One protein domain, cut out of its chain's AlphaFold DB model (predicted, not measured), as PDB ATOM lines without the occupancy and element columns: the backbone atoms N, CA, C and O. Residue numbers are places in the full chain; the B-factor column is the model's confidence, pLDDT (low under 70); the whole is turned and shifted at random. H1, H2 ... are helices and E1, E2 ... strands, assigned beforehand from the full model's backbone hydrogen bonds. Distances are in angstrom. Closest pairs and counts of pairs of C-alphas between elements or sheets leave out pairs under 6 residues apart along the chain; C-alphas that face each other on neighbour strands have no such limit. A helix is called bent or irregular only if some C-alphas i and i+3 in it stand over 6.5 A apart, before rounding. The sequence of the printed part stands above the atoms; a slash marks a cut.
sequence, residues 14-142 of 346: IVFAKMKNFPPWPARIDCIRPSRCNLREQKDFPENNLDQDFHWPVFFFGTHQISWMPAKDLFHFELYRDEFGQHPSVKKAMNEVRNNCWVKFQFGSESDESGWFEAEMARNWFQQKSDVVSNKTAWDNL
ATOM      1  N   ILE A  14      14.539 -33.154  46.388       88.56
ATOM      2  CA  ILE A  14      14.656 -32.789  47.795       88.56
ATOM      3  C   ILE A  14      15.278 -33.964  48.547       88.56
ATOM      4  O   ILE A  14      14.861 -35.119  48.424       88.56
ATOM      5  N   VAL A  15      16.281 -33.654  49.359       92.88
ATOM      6  CA  VAL A  15      17.090 -34.621  50.101       92.88
ATOM      7  C   VAL A  15      17.335 -34.134  51.525       92.88
ATOM      8  O   VAL A  15      17.173 -32.956  51.839       92.88
ATOM      9  N   PHE A  16      17.776 -35.028  52.400       94.75
ATOM     10  CA  PHE A  16      18.552 -34.642  53.571       94.75
ATOM     11  C   PHE A  16      20.032 -34.817  53.258       94.75
ATOM     12  O   PHE A  16      20.441 -35.866  52.771       94.75
ATOM     13  N   ALA A  17      20.836 -33.806  53.567       96.50
ATOM     14  CA  ALA A  17      22.282 -33.842  53.417       96.50
ATOM     15  C   ALA A  17      22.960 -33.852  54.791       96.50
ATOM     16  O   ALA A  17      22.695 -33.001  55.649       96.50
ATOM     17  N   LYS A  18      23.839 -34.826  55.020       95.44
ATOM     18  CA  LYS A  18      24.535 -35.037  56.287       95.44
ATOM     19  C   LYS A  18      25.939 -34.448  56.235       95.44
ATOM     20  O   LYS A  18      26.833 -34.979  55.593       95.44
ATOM     21  N   MET A  19      26.160 -33.373  56.989       93.44
ATOM     22  CA  MET A  19      27.501 -32.831  57.224       93.44
ATOM     23  C   MET A  19      28.056 -33.271  58.581       93.44
ATOM     24  O   MET A  19      27.318 -33.562  59.530       93.44
ATOM     25  N   LYS A  20      29.386 -33.272  58.700       91.69
ATOM     26  CA  LYS A  20      30.070 -33.528  59.972       91.69
ATOM     27  C   LYS A  20      29.614 -32.511  61.026       91.69
ATOM     28  O   LYS A  20      29.602 -31.317  60.758       91.69
ATOM     29  N   ASN A  21      29.283 -32.987  62.227       92.50
ATOM     30  CA  ASN A  21      28.829 -32.187  63.378       92.50
ATOM     31  C   ASN A  21      27.455 -31.498  63.241       92.50
ATOM     32  O   ASN A  21      27.059 -30.781  64.155       92.50
ATOM     33  N   PHE A  22      26.704 -31.739  62.165       93.00
ATOM     34  CA  PHE A  22      25.337 -31.233  61.998       93.00
ATOM     35  C   PHE A  22      24.344 -32.394  61.874       93.00
ATOM     36  O   PHE A  22      24.733 -33.464  61.397       93.00
ATOM     37  N   PRO A  23      23.076 -32.250  62.297       94.81
ATOM     38  CA  PRO A  23      22.045 -33.232  61.961       94.81
ATOM     39  C   PRO A  23      21.851 -33.296  60.431       94.81
ATOM     40  O   PRO A  23      22.241 -32.349  59.741       94.81
ATOM     41  N   PRO A  24      21.276 -34.385  59.883       96.19
ATOM     42  CA  PRO A  24      20.851 -34.402  58.485       96.19
ATOM     43  C   PRO A  24      19.963 -33.188  58.197       96.19
ATOM     44  O   PRO A  24      18.989 -32.939  58.909       96.19
ATOM     45  N   TRP A  25      20.338 -32.395  57.198       97.81
ATOM     46  CA  TRP A  25      19.743 -31.085  56.953       97.81
ATOM     47  C   TRP A  25      18.920 -31.094  55.660       97.81
ATOM     48  O   TRP A  25      19.421 -31.609  54.661       97.81
ATOM     49  N   PRO A  26      17.701 -30.523  55.632       96.12
ATOM     50  CA  PRO A  26      16.894 -30.462  54.416       96.12
ATOM     51  C   PRO A  26      17.601 -29.664  53.321       96.12
ATOM     52  O   PRO A  26      18.043 -28.531  53.544       96.12
ATOM     53  N   ALA A  27      17.687 -30.236  52.131       97.25
ATOM     54  CA  ALA A  27      18.422 -29.672  51.016       97.25
ATOM     55  C   ALA A  27      17.799 -30.055  49.664       97.25
ATOM     56  O   ALA A  27      16.909 -30.902  49.597       97.25
ATOM     57  N   ARG A  28      18.258 -29.415  48.589       93.94
ATOM     58  CA  ARG A  28      17.859 -29.671  47.201       93.94
ATOM     59  C   ARG A  28      19.092 -29.934  46.345       93.94
ATOM     60  O   ARG A  28      20.115 -29.277  46.545       93.94
ATOM     61  N   ILE A  29      18.988 -30.848  45.385       91.31
ATOM     62  CA  ILE A  29      19.988 -30.993  44.323       91.31
ATOM     63  C   ILE A  29      19.794 -29.865  43.312       91.31
ATOM     64  O   ILE A  29      18.739 -29.742  42.697       91.31
ATOM     65  N   ASP A  30      20.791 -29.014  43.144       88.69
ATOM     66  CA  ASP A  30      20.678 -27.841  42.281       88.69
ATOM     67  C   ASP A  30      21.045 -28.154  40.822       88.69
ATOM     68  O   ASP A  30      21.881 -29.011  40.546       88.69
ATOM     69  N   CYS A  31      20.472 -27.407  39.872       84.81
ATOM     70  CA  CYS A  31      20.777 -27.538  38.443       84.81
ATOM     71  C   CYS A  31      22.122 -26.881  38.099       84.81
ATOM     72  O   CYS A  31      22.183 -25.843  37.435       84.81
ATOM     73  N   ILE A  32      23.217 -27.474  38.569       86.50
ATOM     74  CA  ILE A  32      24.584 -27.006  38.333       86.50
ATOM     75  C   ILE A  32      25.382 -28.133  37.715       86.50
ATOM     76  O   ILE A  32      25.398 -29.230  38.249       86.50
ATOM     77  N   ARG A  33      26.091 -27.838  36.621       85.38
ATOM     78  CA  ARG A  33      27.012 -28.774  35.969       85.38
ATOM     79  C   ARG A  33      28.083 -29.222  36.961       85.38
ATOM     80  O   ARG A  33      28.901 -28.382  37.353       85.38
ATOM     81  N   PRO A  34      28.120 -30.495  37.375       86.75
ATOM     82  CA  PRO A  34      29.120 -30.963  38.327       86.75
ATOM     83  C   PRO A  34      30.564 -30.799  37.835       86.75
ATOM     84  O   PRO A  34      31.454 -30.549  38.651       86.75
ATOM     85  N   SER A  35      30.793 -30.779  36.520       83.62
ATOM     86  CA  SER A  35      32.076 -30.415  35.897       83.62
ATOM     87  C   SER A  35      32.564 -28.997  36.223       83.62
ATOM     88  O   SER A  35      33.760 -28.711  36.120       83.62
ATOM     89  N   ARG A  36      31.676 -28.101  36.676       80.25
ATOM     90  CA  ARG A  36      32.030 -26.761  37.176       80.25
ATOM     91  C   ARG A  36      32.512 -26.762  38.623       80.25
ATOM     92  O   ARG A  36      32.818 -25.695  39.156       80.25
ATOM     93  N   CYS A  37      32.589 -27.922  39.273       83.81
ATOM     94  CA  CYS A  37      33.162 -28.027  40.603       83.81
ATOM     95  C   CYS A  37      34.587 -27.463  40.608       83.81
ATOM     96  O   CYS A  37      35.474 -27.881  39.867       83.81
ATOM     97  N   ASN A  38      34.810 -26.465  41.456       79.56
ATOM     98  CA  ASN A  38      36.107 -25.818  41.608       79.56
ATOM     99  C   ASN A  38      37.019 -26.542  42.613       79.56
ATOM    100  O   ASN A  38      38.209 -26.235  42.671       79.56
ATOM    101  N   LEU A  39      36.471 -27.484  43.389       81.12
ATOM    102  CA  LEU A  39      37.199 -28.274  44.385       81.12
ATOM    103  C   LEU A  39      37.845 -29.522  43.781       81.12
ATOM    104  O   LEU A  39      38.934 -29.905  44.204       81.12
ATOM    105  N   ARG A  40      37.187 -30.149  42.800       81.75
ATOM    106  CA  ARG A  40      37.678 -31.355  42.129       81.75
ATOM    107  C   ARG A  40      37.204 -31.426  40.686       81.75
ATOM    108  O   ARG A  40      36.196 -30.830  40.320       81.75
ATOM    109  N   GLU A  41      37.940 -32.184  39.891       82.88
ATOM    110  CA  GLU A  41      37.524 -32.553  38.546       82.88
ATOM    111  C   GLU A  41      36.579 -33.746  38.624       82.88
ATOM    112  O   GLU A  41      36.868 -34.723  39.309       82.88
ATOM    113  N   GLN A  42      35.432 -33.628  37.969       84.00
ATOM    114  CA  GLN A  42      34.428 -34.677  37.889       84.00
ATOM    115  C   GLN A  42      33.602 -34.486  36.617       84.00
ATOM    116  O   GLN A  42      33.534 -33.389  36.060       84.00
ATOM    117  N   LYS A  43      32.959 -35.560  36.176       82.31
ATOM    118  CA  LYS A  43      31.958 -35.560  35.104       82.31
ATOM    119  C   LYS A  43      30.647 -34.928  35.569       82.31
ATOM    120  O   LYS A  43      30.458 -34.705  36.760       82.31
ATOM    121  N   ASP A  44      29.743 -34.643  34.633       77.88
ATOM    122  CA  ASP A  44      28.457 -34.012  34.954       77.88
ATOM    123  C   ASP A  44      27.403 -34.974  35.520       77.88
ATOM    124  O   ASP A  44      26.440 -34.528  36.136       77.88
ATOM    125  N   PHE A  45      27.581 -36.280  35.326       73.38
ATOM    126  CA  PHE A  45      26.672 -37.317  35.814       73.38
ATOM    127  C   PHE A  45      27.478 -38.514  36.315       73.38
ATOM    128  O   PHE A  45      28.464 -38.856  35.663       73.38
ATOM    129  N   PRO A  46      27.088 -39.165  37.423       67.94
ATOM    130  CA  PRO A  46      27.754 -40.386  37.870       67.94
ATOM    131  C   PRO A  46      27.571 -41.501  36.824       67.94
ATOM    132  O   PRO A  46      26.553 -41.549  36.135       67.94
ATOM    133  N   GLU A  47      28.558 -42.393  36.680       63.16
ATOM    134  CA  GLU A  47      28.451 -43.528  35.734       63.16
ATOM    135  C   GLU A  47      27.555 -44.640  36.285       63.16
ATOM    136  O   GLU A  47      26.863 -45.312  35.523       63.16
ATOM    137  N   ASN A  48      27.542 -44.800  37.609       59.06
ATOM    138  CA  ASN A  48      26.686 -45.719  38.344       59.06
ATOM    139  C   ASN A  48      26.402 -45.172  39.757       59.06
ATOM    140  O   ASN A  48      26.939 -44.148  40.186       59.06
ATOM    141  N   ASN A  49      25.539 -45.866  40.494       52.59
ATOM    142  CA  ASN A  49      25.181 -45.575  41.887       52.59
ATOM    143  C   ASN A  49      26.347 -45.744  42.889       52.59
ATOM    144  O   ASN A  49      26.221 -45.327  44.039       52.59
ATOM    145  N   LEU A  50      27.466 -46.335  42.460       54.00
ATOM    146  CA  LEU A  50      28.666 -46.588  43.260       54.00
ATOM    147  C   LEU A  50      29.801 -45.603  42.973       54.00
ATOM    148  O   LEU A  50      30.897 -45.787  43.498       54.00
ATOM    149  N   ASP A  51      29.560 -44.551  42.188       68.69
ATOM    150  CA  ASP A  51      30.542 -43.498  41.956       68.69
ATOM    151  C   ASP A  51      30.735 -42.665  43.236       68.69
ATOM    152  O   ASP A  51      30.120 -41.616  43.444       68.69
ATOM    153  N   GLN A  52      31.565 -43.190  44.141       68.31
ATOM    154  CA  GLN A  52      31.839 -42.606  45.455       68.31
ATOM    155  C   GLN A  52      32.585 -41.269  45.354       68.31
ATOM    156  O   GLN A  52      32.561 -40.481  46.305       68.31
ATOM    157  N   ASP A  53      33.221 -41.013  44.210       78.44
ATOM    158  CA  ASP A  53      33.982 -39.798  43.935       78.44
ATOM    159  C   ASP A  53      33.094 -38.679  43.365       78.44
ATOM    160  O   ASP A  53      33.407 -37.485  43.499       78.44
ATOM    161  N   PHE A  54      31.934 -39.024  42.805       86.00
ATOM    162  CA  PHE A  54      30.941 -38.050  42.379       86.00
ATOM    163  C   PHE A  54      30.321 -37.328  43.577       86.00
ATOM    164  O   PHE A  54      29.900 -37.940  44.560       86.00
ATOM    165  N   HIS A  55      30.241 -35.997  43.508       90.25
ATOM    166  CA  HIS A  55      29.468 -35.240  44.495       90.25
ATOM    167  C   HIS A  55      28.501 -34.290  43.818       90.25
ATOM    168  O   HIS A  55      28.868 -33.504  42.937       90.25
ATOM    169  N   TRP A  56      27.285 -34.324  44.336       91.50
ATOM    170  CA  TRP A  56      26.154 -33.549  43.888       91.50
ATOM    171  C   TRP A  56      26.262 -32.089  44.332       91.50
ATOM    172  O   TRP A  56      26.736 -31.819  45.440       91.50
ATOM    173  N   PRO A  57      25.822 -31.137  43.497       93.69
ATOM    174  CA  PRO A  57      25.617 -29.760  43.914       93.69
ATOM    175  C   PRO A  57      24.376 -29.684  44.807       93.69
ATOM    176  O   PRO A  57      23.261 -29.956  44.368       93.69
ATOM    177  N   VAL A  58      24.561 -29.311  46.066       95.44
ATOM    178  CA  VAL A  58      23.493 -29.282  47.067       95.44
ATOM    179  C   VAL A  58      23.273 -27.870  47.587       95.44
ATOM    180  O   VAL A  58      24.224 -27.194  47.980       95.44
ATOM    181  N   PHE A  59      22.011 -27.450  47.631       95.38
ATOM    182  CA  PHE A  59      21.530 -26.223  48.261       95.38
ATOM    183  C   PHE A  59      20.816 -26.548  49.575       95.38
ATOM    184  O   PHE A  59      19.864 -27.324  49.588       95.38
ATOM    185  N   PHE A  60      21.239 -25.944  50.684       96.94
ATOM    186  CA  PHE A  60      20.653 -26.172  52.007       96.94
ATOM    187  C   PHE A  60      19.533 -25.169  52.301       96.94
ATOM    188  O   PHE A  60      19.763 -23.955  52.342       96.94
ATOM    189  N   PHE A  61      18.331 -25.670  52.588       93.56
ATOM    190  CA  PHE A  61      17.203 -24.828  52.991       93.56
ATOM    191  C   PHE A  61      17.459 -24.171  54.359       93.56
ATOM    192  O   PHE A  61      18.188 -24.684  55.216       93.56
ATOM    193  N   GLY A  62      16.876 -22.999  54.582       93.75
ATOM    194  CA  GLY A  62      16.967 -22.194  55.798       93.75
ATOM    195  C   GLY A  62      18.242 -21.355  55.911       93.75
ATOM    196  O   GLY A  62      18.178 -20.225  56.410       93.75
ATOM    197  N   THR A  63      19.388 -21.891  55.473       94.00
ATOM    198  CA  THR A  63      20.693 -21.198  55.476       94.00
ATOM    199  C   THR A  63      21.085 -20.666  54.102       94.00
ATOM    200  O   THR A  63      21.874 -19.723  54.026       94.00
ATOM    201  N   HIS A  64      20.543 -21.246  53.025       93.75
ATOM    202  CA  HIS A  64      20.881 -20.933  51.632       93.75
ATOM    203  C   HIS A  64      22.367 -21.101  51.309       93.75
ATOM    204  O   HIS A  64      22.892 -20.456  50.399       93.75
ATOM    205  N   GLN A  65      23.054 -21.941  52.083       93.38
ATOM    206  CA  GLN A  65      24.412 -22.356  51.781       93.38
ATOM    207  C   GLN A  65      24.394 -23.400  50.670       93.38
ATOM    208  O   GLN A  65      23.410 -24.112  50.483       93.38
ATOM    209  N   ILE A  66      25.504 -23.491  49.950       93.88
ATOM    210  CA  ILE A  66      25.713 -24.476  48.896       93.88
ATOM    211  C   ILE A  66      26.940 -25.326  49.215       93.88
ATOM    212  O   ILE A  66      27.892 -24.834  49.824       93.88
ATOM    213  N   SER A  67      26.927 -26.594  48.816       93.75
ATOM    214  CA  SER A  67      28.077 -27.488  48.963       93.75
ATOM    215  C   SER A  67      28.056 -28.609  47.933       93.75
ATOM    216  O   SER A  67      27.000 -29.009  47.454       93.75
ATOM    217  N   TRP A  68      29.230 -29.151  47.632       93.62
ATOM    218  CA  TRP A  68      29.371 -30.380  46.860       93.62
ATOM    219  C   TRP A  68      29.332 -31.583  47.819       93.62
ATOM    220  O   TRP A  68      30.264 -31.743  48.606       93.62
ATOM    221  N   MET A  69      28.292 -32.422  47.762       92.38
ATOM    222  CA  MET A  69      28.047 -33.522  48.720       92.38
ATOM    223  C   MET A  69      28.049 -34.908  48.057       92.38
ATOM    224  O   MET A  69      27.367 -35.089  47.044       92.38
ATOM    225  N   PRO A  70      28.828 -35.883  48.558       90.56
ATOM    226  CA  PRO A  70      28.878 -37.213  47.959       90.56
ATOM    227  C   PRO A  70      27.551 -37.944  48.190       90.56
ATOM    228  O   PRO A  70      26.880 -37.711  49.196       90.56
ATOM    229  N   ALA A  71      27.187 -38.867  47.297       85.88
ATOM    230  CA  ALA A  71      25.896 -39.566  47.361       85.88
ATOM    231  C   ALA A  71      25.657 -40.300  48.696       85.88
ATOM    232  O   ALA A  71      24.539 -40.313  49.194       85.88
ATOM    233  N   LYS A  72      26.717 -40.836  49.319       87.19
ATOM    234  CA  LYS A  72      26.656 -41.519  50.627       87.19
ATOM    235  C   LYS A  72      26.165 -40.641  51.786       87.19
ATOM    236  O   LYS A  72      25.699 -41.168  52.790       87.19
ATOM    237  N   ASP A  73      26.325 -39.323  51.663       91.88
ATOM    238  CA  ASP A  73      25.941 -38.348  52.687       91.88
ATOM    239  C   ASP A  73      24.578 -37.712  52.372       91.88
ATOM    240  O   ASP A  73      24.177 -36.737  53.015       91.88
ATOM    241  N   LEU A  74      23.865 -38.242  51.379       91.25
ATOM    242  CA  LEU A  74      22.543 -37.800  50.968       91.25
ATOM    243  C   LEU A  74      21.514 -38.890  51.263       91.25
ATOM    244  O   LEU A  74      21.798 -40.085  51.214       91.25
ATOM    245  N   PHE A  75      20.299 -38.458  51.585       88.56
ATOM    246  CA  PHE A  75      19.181 -39.329  51.929       88.56
ATOM    247  C   PHE A  75      17.917 -38.794  51.257       88.56
ATOM    248  O   PHE A  75      17.665 -37.590  51.294       88.56
ATOM    249  N   HIS A  76      17.105 -39.658  50.643       85.44
ATOM    250  CA  HIS A  76      15.856 -39.216  50.011       85.44
ATOM    251  C   HIS A  76      14.921 -38.583  51.039       85.44
ATOM    252  O   HIS A  76      14.637 -39.184  52.077       85.44
ATOM    253  N   PHE A  77      14.420 -37.385  50.738       84.62
ATOM    254  CA  PHE A  77      13.609 -36.629  51.685       84.62
ATOM    255  C   PHE A  77      12.364 -37.401  52.127       84.62
ATOM    256  O   PHE A  77      12.160 -37.569  53.323       84.62
ATOM    257  N   GLU A  78      11.587 -37.950  51.193       82.19
ATOM    258  CA  GLU A  78      10.331 -38.645  51.517       82.19
ATOM    259  C   GLU A  78      10.516 -39.867  52.419       82.19
ATOM    260  O   GLU A  78       9.665 -40.142  53.262       82.19
ATOM    261  N   LEU A  79      11.642 -40.574  52.289       81.75
ATOM    262  CA  LEU A  79      11.922 -41.772  53.082       81.75
ATOM    263  C   LEU A  79      12.343 -41.442  54.518       81.75
ATOM    264  O   LEU A  79      12.082 -42.229  55.422       81.75
ATOM    265  N   TYR A  80      12.984 -40.290  54.731       85.19
ATOM    266  CA  TYR A  80      13.597 -39.931  56.013       85.19
ATOM    267  C   TYR A  80      12.996 -38.680  56.665       85.19
ATOM    268  O   TYR A  80      13.448 -38.264  57.732       85.19
ATOM    269  N   ARG A  81      11.962 -38.070  56.072       84.62
ATOM    270  CA  ARG A  81      11.329 -36.844  56.592       84.62
ATOM    271  C   ARG A  81      10.816 -37.003  58.019       84.62
ATOM    272  O   ARG A  81      10.958 -36.074  58.810       84.62
ATOM    273  N   ASP A  82      10.265 -38.168  58.350       86.06
ATOM    274  CA  ASP A  82       9.666 -38.416  59.661       86.06
ATOM    275  C   ASP A  82      10.747 -38.641  60.725       86.06
ATOM    276  O   ASP A  82      10.537 -38.303  61.884       86.06
ATOM    277  N   GLU A  83      11.920 -39.148  60.337       90.81
ATOM    278  CA  GLU A  83      13.056 -39.370  61.235       90.81
ATOM    279  C   GLU A  83      13.891 -38.092  61.413       90.81
ATOM    280  O   GLU A  83      14.118 -37.625  62.530       90.81
ATOM    281  N   PHE A  84      14.329 -37.481  60.311       89.94
ATOM    282  CA  PHE A  84      15.265 -36.354  60.333       89.94
ATOM    283  C   PHE A  84      14.571 -34.994  60.458       89.94
ATOM    284  O   PHE A  84      15.140 -34.055  61.022       89.94
ATOM    285  N   GLY A  85      13.327 -34.873  59.992       87.50
ATOM    286  CA  GLY A  85      12.569 -33.618  59.999       87.50
ATOM    287  C   GLY A  85      12.087 -33.165  61.380       87.50
ATOM    288  O   GLY A  85      11.672 -32.015  61.533       87.50
ATOM    289  N   GLN A  86      12.164 -34.025  62.403       88.56
ATOM    290  CA  GLN A  86      11.733 -33.692  63.767       88.56
ATOM    291  C   GLN A  86      12.768 -32.876  64.555       88.56
ATOM    292  O   GLN A  86      12.431 -32.271  65.579       88.56
ATOM    293  N   HIS A  87      14.026 -32.827  64.099       89.69
ATOM    294  CA  HIS A  87      15.093 -32.179  64.854       89.69
ATOM    295  C   HIS A  87      14.832 -30.661  65.018       89.69
ATOM    296  O   HIS A  87      14.558 -29.966  64.034       89.69
ATOM    297  N   PRO A  88      14.953 -30.075  66.229       91.06
ATOM    298  CA  PRO A  88      14.585 -28.674  66.460       91.06
ATOM    299  C   PRO A  88      15.312 -27.670  65.558       91.06
ATOM    300  O   PRO A  88      14.707 -26.698  65.108       91.06
ATOM    301  N   SER A  89      16.589 -27.919  65.256       91.50
ATOM    302  CA  SER A  89      17.401 -27.017  64.429       91.50
ATOM    303  C   SER A  89      16.975 -26.967  62.959       91.50
ATOM    304  O   SER A  89      17.290 -25.986  62.290       91.50
ATOM    305  N   VAL A  90      16.275 -27.989  62.445       92.31
ATOM    306  CA  VAL A  90      15.885 -28.051  61.025       92.31
ATOM    307  C   VAL A  90      14.482 -27.505  60.769       92.31
ATOM    308  O   VAL A  90      14.111 -27.328  59.614       92.31
ATOM    309  N   LYS A  91      13.706 -27.157  61.809       91.69
ATOM    310  CA  LYS A  91      12.310 -26.690  61.674       91.69
ATOM    311  C   LYS A  91      12.142 -25.528  60.693       91.69
ATOM    312  O   LYS A  91      11.204 -25.530  59.902       91.69
ATOM    313  N   LYS A  92      13.060 -24.553  60.717       92.62
ATOM    314  CA  LYS A  92      13.035 -23.418  59.779       92.62
ATOM    315  C   LYS A  92      13.225 -23.887  58.333       92.62
ATOM    316  O   LYS A  92      12.471 -23.469  57.464       92.62
ATOM    317  N   ALA A  93      14.195 -24.771  58.102       92.00
ATOM    318  CA  ALA A  93      14.469 -25.348  56.789       92.00
ATOM    319  C   ALA A  93      13.295 -26.212  56.296       92.00
ATOM    320  O   ALA A  93      12.874 -26.076  55.156       92.00
ATOM    321  N   MET A  94      12.695 -27.025  57.170       88.56
ATOM    322  CA  MET A  94      11.506 -27.828  56.853       88.56
ATOM    323  C   MET A  94      10.297 -26.962  56.477       88.56
ATOM    324  O   MET A  94       9.558 -27.294  55.553       88.56
ATOM    325  N   ASN A  95      10.096 -25.836  57.170       86.88
ATOM    326  CA  ASN A  95       9.039 -24.888  56.824       86.88
ATOM    327  C   ASN A  95       9.274 -24.259  55.441       86.88
ATOM    328  O   ASN A  95       8.329 -24.050  54.690       86.88
ATOM    329  N   GLU A  96      10.527 -23.984  55.086       86.00
ATOM    330  CA  GLU A  96      10.875 -23.472  53.761       86.00
ATOM    331  C   GLU A  96      10.669 -24.509  52.655       86.00
ATOM    332  O   GLU A  96      10.073 -24.173  51.640       86.00
ATOM    333  N   VAL A  97      11.029 -25.779  52.878       85.25
ATOM    334  CA  VAL A  97      10.706 -26.873  51.941       85.25
ATOM    335  C   VAL A  97       9.200 -26.936  51.668       85.25
ATOM    336  O   VAL A  97       8.790 -27.082  50.521       85.25
ATOM    337  N   ARG A  98       8.368 -26.795  52.710       82.62
ATOM    338  CA  ARG A  98       6.904 -26.862  52.590       82.62
ATOM    339  C   ARG A  98       6.306 -25.677  51.828       82.62
ATOM    340  O   ARG A  98       5.342 -25.868  51.095       82.62
ATOM    341  N   ASN A  99       6.834 -24.475  52.044       80.69
ATOM    342  CA  ASN A  99       6.230 -23.245  51.529       80.69
ATOM    343  C   ASN A  99       6.844 -22.792  50.198       80.69
ATOM    344  O   ASN A  99       6.146 -22.200  49.385       80.69
ATOM    345  N   ASN A 100       8.138 -23.044  49.975       81.81
ATOM    346  CA  ASN A 100       8.847 -22.673  48.755       81.81
ATOM    347  C   ASN A 100      10.091 -23.553  48.528       81.81
ATOM    348  O   ASN A 100      11.234 -23.131  48.727       81.81
ATOM    349  N   CYS A 101       9.885 -24.778  48.043       80.88
ATOM    350  CA  CYS A 101      10.981 -25.678  47.675       80.88
ATOM    351  C   CYS A 101      11.821 -25.182  46.478       80.88
ATOM    352  O   CYS A 101      12.919 -25.693  46.244       80.88
ATOM    353  N   TRP A 102      11.361 -24.155  45.756       79.44
ATOM    354  CA  TRP A 102      12.036 -23.552  44.600       79.44
ATOM    355  C   TRP A 102      12.793 -22.264  44.935       79.44
ATOM    356  O   TRP A 102      13.292 -21.584  44.036       79.44
ATOM    357  N   VAL A 103      12.933 -21.932  46.221       81.44
ATOM    358  CA  VAL A 103      13.682 -20.751  46.657       81.44
ATOM    359  C   VAL A 103      15.084 -20.742  46.041       81.44
ATOM    360  O   VAL A 103      15.808 -21.747  46.065       81.44
ATOM    361  N   LYS A 104      15.447 -19.602  45.438       83.31
ATOM    362  CA  LYS A 104      16.732 -19.370  44.757       83.31
ATOM    363  C   LYS A 104      17.109 -20.440  43.724       83.31
ATOM    364  O   LYS A 104      18.294 -20.674  43.490       83.31
ATOM    365  N   PHE A 105      16.123 -21.106  43.126       82.94
ATOM    366  CA  PHE A 105      16.389 -22.071  42.072       82.94
ATOM    367  C   PHE A 105      16.821 -21.366  40.785       82.94
ATOM    368  O   PHE A 105      16.349 -20.269  40.469       82.94
ATOM    369  N   GLN A 106      17.712 -22.012  40.034       77.00
ATOM    370  CA  GLN A 106      18.354 -21.462  38.836       77.00
ATOM    371  C   GLN A 106      17.349 -21.058  37.745       77.00
ATOM    372  O   GLN A 106      17.668 -20.202  36.929       77.00
ATOM    373  N   PHE A 107      16.156 -21.666  37.733       77.12
ATOM    374  CA  PHE A 107      15.102 -21.443  36.732       77.12
ATOM    375  C   PHE A 107      13.825 -20.796  37.289       77.12
ATOM    376  O   PHE A 107      12.807 -20.769  36.594       77.12
ATOM    377  N   GLY A 108      13.839 -20.334  38.544       65.81
ATOM    378  CA  GLY A 108      12.703 -19.609  39.127       65.81
ATOM    379  C   GLY A 108      12.607 -18.172  38.599       65.81
ATOM    380  O   GLY A 108      13.583 -17.656  38.056       65.81
ATOM    381  N   SER A 109      11.472 -17.496  38.789       56.22
ATOM    382  CA  SER A 109      11.402 -16.033  38.655       56.22
ATOM    383  C   SER A 109      11.661 -15.373  40.016       56.22
ATOM    384  O   SER A 109      11.276 -15.908  41.054       56.22
ATOM    385  N   GLU A 110      12.327 -14.214  40.038       51.25
ATOM    386  CA  GLU A 110      12.524 -13.431  41.275       51.25
ATOM    387  C   GLU A 110      11.217 -12.797  41.798       51.25
ATOM    388  O   GLU A 110      11.184 -12.327  42.936       51.25
ATOM    389  N   SER A 111      10.148 -12.777  40.992       51.53
ATOM    390  CA  SER A 111       8.945 -11.971  41.226       51.53
ATOM    391  C   SER A 111       7.685 -12.727  41.646       51.53
ATOM    392  O   SER A 111       6.773 -12.071  42.137       51.53
ATOM    393  N   ASP A 112       7.594 -14.053  41.483       42.69
ATOM    394  CA  ASP A 112       6.311 -14.750  41.650       42.69
ATOM    395  C   ASP A 112       6.398 -16.006  42.526       42.69
ATOM    396  O   ASP A 112       7.117 -16.962  42.240       42.69
ATOM    397  N   GLU A 113       5.545 -16.045  43.553       44.44
ATOM    398  CA  GLU A 113       5.287 -17.206  44.424       44.44
ATOM    399  C   GLU A 113       4.714 -18.430  43.671       44.44
ATOM    400  O   GLU A 113       4.478 -19.477  44.269       44.44
ATOM    401  N   SER A 114       4.482 -18.328  42.357       42.59
ATOM    402  CA  SER A 114       3.792 -19.341  41.549       42.59
ATOM    403  C   SER A 114       4.707 -20.401  40.923       42.59
ATOM    404  O   SER A 114       4.201 -21.344  40.313       42.59
ATOM    405  N   GLY A 115       6.034 -20.294  41.080       43.41
ATOM    406  CA  GLY A 115       6.972 -21.360  40.695       43.41
ATOM    407  C   GLY A 115       6.912 -21.756  39.213       43.41
ATOM    408  O   GLY A 115       7.257 -22.887  38.866       43.41
ATOM    409  N   TRP A 116       6.448 -20.861  38.331       42.09
ATOM    410  CA  TRP A 116       6.379 -21.160  36.906       42.09
ATOM    411  C   TRP A 116       7.773 -21.052  36.292       42.09
ATOM    412  O   TRP A 116       8.319 -19.970  36.090       42.09
ATOM    413  N   PHE A 117       8.358 -22.216  36.039       51.69
ATOM    414  CA  PHE A 117       9.629 -22.391  35.360       51.69
ATOM    415  C   PHE A 117       9.672 -21.652  34.024       51.69
ATOM    416  O   PHE A 117       8.759 -21.795  33.209       51.69
ATOM    417  N   GLU A 118      10.797 -21.005  33.710       58.84
ATOM    418  CA  GLU A 118      11.148 -20.735  32.313       58.84
ATOM    419  C   GLU A 118      11.453 -22.067  31.616       58.84
ATOM    420  O   GLU A 118      12.602 -22.481  31.440       58.84
ATOM    421  N   ALA A 119      10.385 -22.776  31.241       57.75
ATOM    422  CA  ALA A 119      10.424 -24.142  30.740       57.75
ATOM    423  C   ALA A 119      11.324 -24.291  29.508       57.75
ATOM    424  O   ALA A 119      11.801 -25.383  29.227       57.75
ATOM    425  N   GLU A 120      11.560 -23.210  28.765       62.50
ATOM    426  CA  GLU A 120      12.502 -23.186  27.653       62.50
ATOM    427  C   GLU A 120      13.965 -23.108  28.106       62.50
ATOM    428  O   GLU A 120      14.771 -23.904  27.622       62.50
ATOM    429  N   MET A 121      14.319 -22.231  29.052       63.91
ATOM    430  CA  MET A 121      15.691 -22.151  29.574       63.91
ATOM    431  C   MET A 121      16.065 -23.416  30.340       63.91
ATOM    432  O   MET A 121      17.104 -24.010  30.054       63.91
ATOM    433  N   ALA A 122      15.174 -23.902  31.211       64.25
ATOM    434  CA  ALA A 122      15.356 -25.170  31.910       64.25
ATOM    435  C   ALA A 122      15.543 -26.327  30.920       64.25
ATOM    436  O   ALA A 122      16.499 -27.093  31.019       64.25
ATOM    437  N   ARG A 123      14.691 -26.422  29.888       63.66
ATOM    438  CA  ARG A 123      14.815 -27.448  28.838       63.66
ATOM    439  C   ARG A 123      16.129 -27.333  28.074       63.66
ATOM    440  O   ARG A 123      16.753 -28.358  27.808       63.66
ATOM    441  N   ASN A 124      16.553 -26.126  27.714       70.12
ATOM    442  CA  ASN A 124      17.821 -25.908  27.021       70.12
ATOM    443  C   ASN A 124      19.014 -26.295  27.902       70.12
ATOM    444  O   ASN A 124      19.958 -26.904  27.396       70.12
ATOM    445  N   TRP A 125      18.936 -26.037  29.207       79.44
ATOM    446  CA  TRP A 125      19.928 -26.481  30.175       79.44
ATOM    447  C   TRP A 125      19.947 -28.002  30.312       79.44
ATOM    448  O   TRP A 125      20.985 -28.618  30.087       79.44
ATOM    449  N   PHE A 126      18.818 -28.667  30.549       65.19
ATOM    450  CA  PHE A 126      18.787 -30.135  30.628       65.19
ATOM    451  C   PHE A 126      19.261 -30.811  29.329       65.19
ATOM    452  O   PHE A 126      19.875 -31.875  29.367       65.19
ATOM    453  N   GLN A 127      19.059 -30.165  28.177       66.00
ATOM    454  CA  GLN A 127      19.532 -30.633  26.868       66.00
ATOM    455  C   GLN A 127      20.985 -30.257  26.539       66.00
ATOM    456  O   GLN A 127      21.430 -30.567  25.435       66.00
ATOM    457  N   GLN A 128      21.708 -29.592  27.448       68.00
ATOM    458  CA  GLN A 128      23.078 -29.095  27.233       68.00
ATOM    459  C   GLN A 128      23.216 -28.146  26.028       68.00
ATOM    460  O   GLN A 128      24.285 -28.003  25.446       68.00
ATOM    461  N   LYS A 129      22.125 -27.479  25.639       65.31
ATOM    462  CA  LYS A 129      22.112 -26.499  24.542       65.31
ATOM    463  C   LYS A 129      22.540 -25.109  24.994       65.31
ATOM    464  O   LYS A 129      22.942 -24.293  24.172       65.31
ATOM    465  N   SER A 130      22.384 -24.823  26.281       76.12
ATOM    466  CA  SER A 130      22.720 -23.545  26.890       76.12
ATOM    467  C   SER A 130      22.990 -23.755  28.371       76.12
ATOM    468  O   SER A 130      22.282 -24.521  29.014       76.12
ATOM    469  N   ASP A 131      23.973 -23.048  28.918       73.19
ATOM    470  CA  ASP A 131      24.165 -22.947  30.367       73.19
ATOM    471  C   ASP A 131      23.604 -21.625  30.932       73.19
ATOM    472  O   ASP A 131      23.915 -21.247  32.062       73.19
ATOM    473  N   VAL A 132      22.815 -20.895  30.136       76.56
ATOM    474  CA  VAL A 132      22.099 -19.695  30.585       76.56
ATOM    475  C   VAL A 132      20.959 -20.115  31.511       76.56
ATOM    476  O   VAL A 132      20.181 -21.011  31.184       76.56
ATOM    477  N   VAL A 133      20.883 -19.456  32.663       78.50
ATOM    478  CA  VAL A 133      19.881 -19.661  33.714       78.50
ATOM    479  C   VAL A 133      19.235 -18.316  34.057       78.50
ATOM    480  O   VAL A 133      19.842 -17.273  33.793       78.50
ATOM    481  N   SER A 134      18.023 -18.325  34.618       74.62
ATOM    482  CA  SER A 134      17.254 -17.097  34.872       74.62
ATOM    483  C   SER A 134      17.849 -16.277  36.017       74.62
ATOM    484  O   SER A 134      17.946 -15.054  35.926       74.62
ATOM    485  N   ASN A 135      18.323 -16.956  37.065       80.38
ATOM    486  CA  ASN A 135      18.804 -16.311  38.281       80.38
ATOM    487  C   ASN A 135      20.291 -16.547  38.512       80.38
ATOM    488  O   ASN A 135      20.796 -17.661  38.357       80.38
ATOM    489  N   LYS A 136      20.973 -15.514  39.015       80.94
ATOM    490  CA  LYS A 136      22.284 -15.696  39.643       80.94
ATOM    491  C   LYS A 136      22.103 -16.380  40.992       80.94
ATOM    492  O   LYS A 136      21.332 -15.930  41.838       80.94
ATOM    493  N   THR A 137      22.852 -17.445  41.211       84.88
ATOM    494  CA  THR A 137      22.807 -18.249  42.431       84.88
ATOM    495  C   THR A 137      24.110 -18.128  43.217       84.88
ATOM    496  O   THR A 137      25.084 -17.512  42.783       84.88
ATOM    497  N   ALA A 138      24.156 -18.733  44.407       85.06
ATOM    498  CA  ALA A 138      25.389 -18.785  45.193       85.06
ATOM    499  C   ALA A 138      26.534 -19.501  44.447       85.06
ATOM    500  O   ALA A 138      27.702 -19.209  44.704       85.06
ATOM    501  N   TRP A 139      26.208 -20.388  43.499       87.75
ATOM    502  CA  TRP A 139      27.178 -21.136  42.700       87.75
ATOM    503  C   TRP A 139      27.997 -20.244  41.768       87.75
ATOM    504  O   TRP A 139      29.175 -20.522  41.544       87.75
ATOM    505  N   ASP A 140      27.420 -19.141  41.290       84.94
ATOM    506  CA  ASP A 140      28.080 -18.203  40.373       84.94
ATOM    507  C   ASP A 140      29.180 -17.374  41.053       84.94
ATOM    508  O   ASP A 140      30.055 -16.822  40.387       84.94
ATOM    509  N   ASN A 141      29.163 -17.306  42.387       82.69
ATOM    510  CA  ASN A 141      30.148 -16.567  43.180       82.69
ATOM    511  C   ASN A 141      31.351 -17.427  43.602       82.69
ATOM    512  O   ASN A 141      32.256 -16.931  44.280       82.69
ATOM    513  N   LEU A 142      31.374 -18.714  43.243       79.12
ATOM    514  CA  LEU A 142      32.490 -19.592  43.577       79.12
ATOM    515  C   LEU A 142      33.748 -19.195  42.783       79.12
ATOM    516  O   LEU A 142      33.672 -18.921  41.583       79.12
TER     517      LEU A 142
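This is residues 14 to 142 of the 346 residues of the protein "PWWP domain-containing protein" of Oikopleura dioica (UniProt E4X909). What is the main shape? A small antiparallel sheet of five strands curls like part of a barrel that is not closed, with H1 and H2 packed along E1 and E2, while H3 stands away from the sheet at the end of a long link and little H4 only grazes E4. What is it built of? The 129 printed residues hold five strands and then four helices, E1 E2 E3 E4 E5 H1 H2 H3 H4, with the sheet order E4 E3 E2 E1 E5; the class is mixed, helices and strands, though only 56 residues are in named elements. How large is it? It is compact, with a radius of gyration of the C-alphas of 14.9 A and spans of 41 by 37 by 26 A.

Where are the strands? E1 is residues 14 to 17, beginning at C-alpha 14 (14.656, -32.789, 47.795); E2 is 25 to 29, 12.6 A long; E3 is 55 to 60, 14.7 A; E4 is 66 to 70, 13.2 A; E5 is 74 to 76. Where are the helices? H1 is residues 77 to 84, H2 is 88 to 100, 19.6 A long from C-alpha 88 (14.585, -28.674, 66.460), H3 is 119 to 126, 10.3 A, and H4 is 138 to 141, ending at C-alpha 141 (30.148, -16.567, 43.180). Are any irregular? H1 and H2 are: C-alphas 79 and 82 are 7.7 A apart, and C-alphas 89 and 92 are 7.3 A apart.

How is the sheet joined? E1 E2 E3 E4 form a meander, each strand the antiparallel neighbour of the one before, with N 15 and O 27 at 2.8 A for E1 and E2, N 59 and O 28 at 2.8 A for E2 and E3, and N 58 and O 67 at 2.8 A for E3 and E4. E5 is antiparallel to E1, with N 16 and O 75 at 2.8 A; the edge strands E4 and E5 meet only through their link. What is on it? H1 is on the sheet at a height of 7.9 A over E1, only just not over E5, on which 2 of its C-alphas fall; the closest C-alphas of H1 and E1 are those of Val 15 and Phe 77, 4.3 A. H2 is on it at a height of 8.5 A over E2, only just not over E1, on which 2 of its C-alphas fall; the closest C-alphas of H2 and E2 are those of Pro 26 and Ala 93, 6.1 A. What of H3, H4 and the helix backbones? H3 is not on the sheet, and H4 only grazes it with residues 138 to 139, the C-alphas of Ile 66 and Ala 138 being the closest of E4 and H4 at 6.8 A. Every O i to N i+4 pair is within hydrogen-bond range in H3, 2 of 4 in H1 and 7 of 9 in H2; H4 is too short for such a pair.

How far does it reach? The two C-alphas farthest apart are those of Pro 88 and Lys 129, 42.6 A, and the printed part has no cut. Which links are long? E2 to E3 with 25 residues, H2 to H3 with 18 and H3 to H4 with 11. Where is confidence low? Residues 46 to 52, 108 to 123 and 126 to 129 are under 70, and the mean pLDDT of the printed part is 80.9.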